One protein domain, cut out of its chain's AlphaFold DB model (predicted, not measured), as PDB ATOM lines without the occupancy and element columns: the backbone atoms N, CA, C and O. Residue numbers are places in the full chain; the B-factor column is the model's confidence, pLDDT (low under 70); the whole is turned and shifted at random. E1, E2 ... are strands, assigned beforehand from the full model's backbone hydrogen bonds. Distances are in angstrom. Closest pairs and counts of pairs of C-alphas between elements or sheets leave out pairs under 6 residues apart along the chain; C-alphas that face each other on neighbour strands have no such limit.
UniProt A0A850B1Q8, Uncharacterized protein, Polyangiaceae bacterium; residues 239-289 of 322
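AT A GLANCE: This is residues 239 to 289 of the 322 residues of an uncharacterized protein of Polyangiaceae bacterium (UniProt A0A850B1Q8). Little regular structure shows here: look for two small, loop-rich lobes, one holding the short hairpin E1 and E2, the other the hairpin E3 and E4. The printed part has 51 residues, no named helix and four named strands, E1 to E4 in order, in two antiparallel pairs; it is all strand, though under half of its residues are in named elements. It is compact, with a radius of gyration of the C-alphas of 10.1 A, and spans 25 by 19 by 16 A.

HOW THE PARTS SIT: Past residues 239 to 257, find the antiparallel hairpin of E1, residues 258 to 260, and E2, residues 263 to 265, at 129 degrees; N 260 and O 263, 2.9 A, are within hydrogen-bond range. Next, E3, residues 277 to 280, and E4, residues 285 to 288, form an antiparallel hairpin at 139 degrees; N 278 and O 287, 2.8 A, are within hydrogen-bond range. E2 and E3 are apart.

IN THESE COORDINATES: Find C-alpha 258 at (207.107, 197.717, 224.602), where E1 begins, 6.0 A long; E2 measures 6.3 A, E3 9.3 A. E4, 10.0 A, ends at C-alpha 288, (210.455, 205.475, 234.787).

THE WHOLE: The farthest C-alphas, Val 239 and Ala 271, are 28.1 A apart. The printed part has no cut; E2 to E3 is a long link. Residues 239 to 245 and 255 to 257 have pLDDT under 70.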
ATOM      1  N   VAL A 239     210.711 210.646 212.431       44.12
ATOM      2  CA  VAL A 239     210.721 209.361 213.145       44.12
ATOM      3  C   VAL A 239     209.317 208.765 213.112       44.12
ATOM      4  O   VAL A 239     208.403 209.238 213.788       44.12
ATOM      5  N   CYS A 240     209.136 207.717 212.314       46.34
ATOM      6  CA  CYS A 240     207.902 206.941 212.299       46.34
ATOM      7  C   CYS A 240     207.986 205.889 213.412       46.34
ATOM      8  O   CYS A 240     208.834 205.001 213.355       46.34
ATOM      9  N   LYS A 241     207.142 206.000 214.444       58.25
ATOM     10  CA  LYS A 241     207.074 205.009 215.526       58.25
ATOM     11  C   LYS A 241     205.786 204.198 215.418       58.25
ATOM     12  O   LYS A 241     204.714 204.761 215.196       58.25
ATOM     13  N   ALA A 242     205.898 202.888 215.593       60.16
ATOM     14  CA  ALA A 242     204.798 201.948 215.471       60.16
ATOM     15  C   ALA A 242     203.798 202.096 216.635       60.16
ATOM     16  O   ALA A 242     204.189 202.238 217.800       60.16
ATOM     17  N   THR A 243     202.501 202.081 216.328       63.69
ATOM     18  CA  THR A 243     201.416 202.113 217.324       63.69
ATOM     19  C   THR A 243     201.058 200.694 217.790       63.69
ATOM     20  O   THR A 243     201.675 199.716 217.373       63.69
ATOM     21  N   SER A 244     200.127 200.553 218.739       67.88
ATOM     22  CA  SER A 244     199.770 199.248 219.316       67.88
ATOM     23  C   SER A 244     199.363 198.210 218.260       67.88
ATOM     24  O   SER A 244     198.720 198.557 217.273       67.88
ATOM     25  N   ASP A 245     199.711 196.943 218.500       69.19
ATOM     26  CA  ASP A 245     199.468 195.772 217.640       69.19
ATOM     27  C   ASP A 245     200.229 195.759 216.302       69.19
ATOM     28  O   ASP A 245     200.019 194.869 215.475       69.19
ATOM     29  N   GLN A 246     201.152 196.700 216.090       78.31
ATOM     30  CA  GLN A 246     202.072 196.657 214.957       78.31
ATOM     31  C   GLN A 246     203.299 195.787 215.256       78.31
ATOM     32  O   GLN A 246     203.754 195.760 216.403       78.31
ATOM     33  N   PRO A 247     203.849 195.093 214.243       77.94
ATOM     34  CA  PRO A 247     205.028 194.269 214.422       77.94
ATOM     35  C   PRO A 247     206.255 195.115 214.768       77.94
ATOM     36  O   PRO A 247     206.414 196.224 214.260       77.94
ATOM     37  N   CYS A 248     207.129 194.576 215.610       84.50
ATOM     38  CA  CYS A 248     208.364 195.221 216.045       84.50
ATOM     39  C   CYS A 248     209.486 194.196 216.243       84.50
ATOM     40  O   CYS A 248     209.247 193.029 216.568       84.50
ATOM     41  N   SER A 249     210.723 194.648 216.071       78.19
ATOM     42  CA  SER A 249     211.950 193.894 216.324       78.19
ATOM     43  C   SER A 249     212.622 194.284 217.650       78.19
ATOM     44  O   SER A 249     213.393 193.502 218.209       78.19
ATOM     45  N   GLY A 250     212.268 195.450 218.203       74.75
ATOM     46  CA  GLY A 250     212.752 195.939 219.492       74.75
ATOM     47  C   GLY A 250     211.977 197.151 220.014       74.75
ATOM     48  O   GLY A 250     211.189 197.767 219.303       74.75
ATOM     49  N   ASP A 251     212.206 197.501 221.282       71.62
ATOM     50  CA  ASP A 251     211.435 198.537 221.992       71.62
ATOM     51  C   ASP A 251     211.551 199.941 221.375       71.62
ATOM     52  O   ASP A 251     210.628 200.742 221.493       71.62
ATOM     53  N   ALA A 252     212.664 200.242 220.698       74.56
ATOM     54  CA  ALA A 252     212.904 201.548 220.082       74.56
ATOM     55  C   ALA A 252     211.942 201.864 218.921       74.56
ATOM     56  O   ALA A 252     211.734 203.033 218.595       74.56
ATOM     57  N   GLU A 253     211.342 200.835 218.315       74.12
ATOM     58  CA  GLU A 253     210.427 200.968 217.176       74.12
ATOM     59  C   GLU A 253     208.999 201.332 217.604       74.12
ATOM     60  O   GLU A 253     208.203 201.796 216.788       74.12
ATOM     61  N   CYS A 254     208.664 201.164 218.882       76.44
ATOM     62  CA  CYS A 254     207.322 201.375 219.401       76.44
ATOM     63  C   CYS A 254     207.161 202.801 219.959       76.44
ATOM     64  O   CYS A 254     208.010 203.306 220.697       76.44
ATOM     65  N   ALA A 255     206.046 203.466 219.642       66.50
ATOM     66  CA  ALA A 255     205.744 204.859 219.992       66.50
ATOM     67  C   ALA A 255     205.424 205.060 221.486       66.50
ATOM     68  O   ALA A 255     204.343 205.531 221.831       66.50
ATOM     69  N   SER A 256     206.377 204.738 222.366       61.41
ATOM     70  CA  SER A 256     206.253 204.678 223.840       61.41
ATOM     71  C   SER A 256     205.673 203.364 224.395       61.41
ATOM     72  O   SER A 256     205.340 203.282 225.575       61.41
ATOM     73  N   ASN A 257     205.602 202.324 223.558       69.00
ATOM     74  CA  ASN A 257     205.135 200.978 223.906       69.00
ATOM     75  C   ASN A 257     206.311 199.982 223.977       69.00
ATOM     76  O   ASN A 257     207.405 200.278 223.509       69.00
ATOM     77  N   LYS A 258     206.098 198.795 224.555       77.25
ATOM     78  CA  LYS A 258     207.107 197.717 224.602       77.25
ATOM     79  C   LYS A 258     206.906 196.746 223.444       77.25
ATOM     80  O   LYS A 258     205.767 196.397 223.127       77.25
ATOM     81  N   CYS A 259     208.004 196.262 222.872       79.75
ATOM     82  CA  CYS A 259     207.961 195.179 221.910       79.75
ATOM     83  C   CYS A 259     207.913 193.841 222.654       79.75
ATOM     84  O   CYS A 259     208.884 193.425 223.287       79.75
ATOM     85  N   LYS A 260     206.774 193.149 222.602       80.44
ATOM     86  CA  LYS A 260     206.600 191.843 223.252       80.44
ATOM     87  C   LYS A 260     206.117 190.845 222.219       80.44
ATOM     88  O   LYS A 260     205.167 191.113 221.503       80.44
ATOM     89  N   ASN A 261     206.771 189.690 222.119       82.62
ATOM     90  CA  ASN A 261     206.429 188.656 221.132       82.62
ATOM     91  C   ASN A 261     206.317 189.188 219.686       82.62
ATOM     92  O   ASN A 261     205.486 188.712 218.916       82.62
ATOM     93  N   GLY A 262     207.136 190.184 219.341       82.69
ATOM     94  CA  GLY A 262     207.179 190.765 218.005       82.69
ATOM     95  C   GLY A 262     206.075 191.769 217.681       82.69
ATOM     96  O   GLY A 262     205.986 192.127 216.519       82.69
ATOM     97  N   ASN A 263     205.266 192.228 218.650       82.94
ATOM     98  CA  ASN A 263     204.289 193.310 218.454       82.94
ATOM     99  C   ASN A 263     204.396 194.394 219.546       82.94
ATOM    100  O   ASN A 263     204.771 194.104 220.687       82.94
ATOM    101  N   CYS A 264     204.055 195.641 219.209       82.69
ATOM    102  CA  CYS A 264     204.008 196.759 220.149       82.69
ATOM    103  C   CYS A 264     202.762 196.662 221.037       82.69
ATOM    104  O   CYS A 264     201.638 196.693 220.538       82.69
ATOM    105  N   PHE A 265     202.936 196.604 222.357       83.12
ATOM    106  CA  PHE A 265     201.826 196.528 223.312       83.12
ATOM    107  C   PHE A 265     201.747 197.750 224.224       83.12
ATOM    108  O   PHE A 265     202.758 198.236 224.729       83.12
ATOM    109  N   VAL A 266     200.508 198.180 224.467       85.31
ATOM    110  CA  VAL A 266     200.136 199.191 225.462       85.31
ATOM    111  C   VAL A 266     200.164 198.543 226.844       85.31
ATOM    112  O   VAL A 266     199.571 197.473 227.029       85.31
ATOM    113  N   CYS A 267     200.834 199.160 227.816       84.12
ATOM    114  CA  CYS A 267     200.856 198.625 229.174       84.12
ATOM    115  C   CYS A 267     199.451 198.718 229.800       84.12
ATOM    116  O   CYS A 267     198.719 199.684 229.574       84.12
ATOM    117  N   LYS A 268     199.049 197.715 230.587       85.81
ATOM    118  CA  LYS A 268     197.765 197.719 231.314       85.81
ATOM    119  C   LYS A 268     197.956 197.817 232.823       85.81
ATOM    120  O   LYS A 268     197.051 198.254 233.533       85.81
ATOM    121  N   ASN A 269     199.105 197.380 233.321       86.62
ATOM    122  CA  ASN A 269     199.507 197.475 234.717       86.62
ATOM    123  C   ASN A 269     201.041 197.476 234.830       86.62
ATOM    124  O   ASN A 269     201.746 197.231 233.854       86.62
ATOM    125  N   ASP A 270     201.561 197.729 236.029       87.31
ATOM    126  CA  ASP A 270     203.007 197.859 236.264       87.31
ATOM    127  C   ASP A 270     203.794 196.567 236.003       87.31
ATOM    128  O   ASP A 270     204.994 196.626 235.756       87.31
ATOM    129  N   ALA A 271     203.141 195.399 236.011       85.88
ATOM    130  CA  ALA A 271     203.800 194.132 235.692       85.88
ATOM    131  C   ALA A 271     204.088 193.976 234.189       85.88
ATOM    132  O   ALA A 271     204.894 193.127 233.803       85.88
ATOM    133  N   ASP A 272     203.459 194.795 233.341       83.69
ATOM    134  CA  ASP A 272     203.786 194.882 231.917       83.69
ATOM    135  C   ASP A 272     205.063 195.705 231.663       83.69
ATOM    136  O   ASP A 272     205.601 195.680 230.554       83.69
ATOM    137  N   CYS A 273     205.564 196.408 232.685       84.31
ATOM    138  CA  CYS A 273     206.719 197.290 232.611       84.31
ATOM    139  C   CYS A 273     207.978 196.669 233.240       84.31
ATOM    140  O   CYS A 273     207.928 195.691 233.987       84.31
ATOM    141  N   GLY A 274     209.147 197.229 232.910       81.25
ATOM    142  CA  GLY A 274     210.406 196.823 233.538       81.25
ATOM    143  C   GLY A 274     210.426 197.124 235.049       81.25
ATOM    144  O   GLY A 274     209.646 197.947 235.523       81.25
ATOM    145  N   PRO A 275     211.345 196.521 235.826       80.81
ATOM    146  CA  PRO A 275     211.362 196.634 237.293       80.81
ATOM    147  C   PRO A 275     211.447 198.081 237.824       80.81
ATOM    148  O   PRO A 275     210.966 198.362 238.926       80.81
ATOM    149  N   LEU A 276     211.997 198.999 237.022       85.06
ATOM    150  CA  LEU A 276     212.162 200.426 237.322       85.06
ATOM    151  C   LEU A 276     211.146 201.322 236.594       85.06
ATOM    152  O   LEU A 276     211.419 202.493 236.366       85.06
ATOM    153  N   GLN A 277     210.004 200.780 236.169       88.75
ATOM    154  CA  GLN A 277     208.981 201.522 235.432       88.75
ATOM    155  C   GLN A 277     207.579 201.291 236.014       88.75
ATOM    156  O   GLN A 277     207.336 200.283 236.682       88.75
ATOM    157  N   VAL A 278     206.667 202.230 235.766       88.56
ATOM    158  CA  VAL A 278     205.232 202.168 236.093       88.56
ATOM    159  C   VAL A 278     204.401 202.404 234.840       88.56
ATOM    160  O   VAL A 278     204.804 203.137 233.934       88.56
ATOM    161  N   CYS A 279     203.242 201.763 234.770       88.12
ATOM    162  CA  CYS A 279     202.331 201.917 233.653       88.12
ATOM    163  C   CYS A 279     201.436 203.141 233.861       88.12
ATOM    164  O   CYS A 279     200.535 203.137 234.704       88.12
ATOM    165  N   HIS A 280     201.635 204.175 233.048       87.81
ATOM    166  CA  HIS A 280     200.786 205.358 233.082       87.81
ATOM    167  C   HIS A 280     199.480 205.067 232.337       87.81
ATOM    168  O   HIS A 280     199.425 205.141 231.109       87.81
ATOM    169  N   LYS A 281     198.413 204.749 233.080       76.88
ATOM    170  CA  LYS A 281     197.135 204.244 232.536       76.88
ATOM    171  C   LYS A 281     196.536 205.113 231.428       76.88
ATOM    172  O   LYS A 281     196.050 204.563 230.447       76.88
ATOM    173  N   ASP A 282     196.631 206.438 231.544       74.88
ATOM    174  CA  ASP A 282     196.063 207.353 230.538       74.88
ATOM    175  C   ASP A 282     196.878 207.425 229.240       74.88
ATOM    176  O   ASP A 282     196.336 207.712 228.177       74.88
ATOM    177  N   LYS A 283     198.186 207.155 229.317       76.62
ATOM    178  CA  LYS A 283     199.097 207.168 228.163       76.62
ATOM    179  C   LYS A 283     199.316 205.770 227.594       76.62
ATOM    180  O   LYS A 283     199.810 205.638 226.480       76.62
ATOM    181  N   GLY A 284     198.989 204.739 228.373       82.06
ATOM    182  CA  GLY A 284     199.234 203.352 228.018       82.06
ATOM    183  C   GLY A 284     200.722 203.007 227.855       82.06
ATOM    184  O   GLY A 284     201.060 202.039 227.180       82.06
ATOM    185  N   ALA A 285     201.608 203.799 228.466       83.62
ATOM    186  CA  ALA A 285     203.056 203.723 228.296       83.62
ATOM    187  C   ALA A 285     203.774 203.447 229.626       83.62
ATOM    188  O   ALA A 285     203.336 203.900 230.687       83.62
ATOM    189  N   CYS A 286     204.899 202.729 229.561       82.19
ATOM    190  CA  CYS A 286     205.767 202.491 230.714       82.19
ATOM    191  C   CYS A 286     206.710 203.681 230.916       82.19
ATOM    192  O   CYS A 286     207.593 203.915 230.090       82.19
ATOM    193  N   LEU A 287     206.546 204.408 232.019       84.81
ATOM    194  CA  LEU A 287     207.404 205.531 232.404       84.81
ATOM    195  C   LEU A 287     208.358 205.118 233.535       84.81
ATOM    196  O   LEU A 287     208.032 204.190 234.275       84.81
ATOM    197  N   PRO A 288     209.539 205.745 233.676       86.62
ATOM    198  CA  PRO A 288     210.455 205.475 234.787       86.62
ATOM    199  C   PRO A 288     209.787 205.676 236.157       86.62
ATOM    200  O   PRO A 288     208.961 206.569 236.326       86.62
ATOM    201  N   LYS A 289     210.155 204.860 237.152       85.50
ATOM    202  CA  LYS A 289     209.806 205.104 238.558       85.50
ATOM    203  C   LYS A 289     210.610 206.295 239.069       85.50
ATOM    204  O   LYS A 289     211.837 206.279 239.030       85.50
TER     205      LYS A 289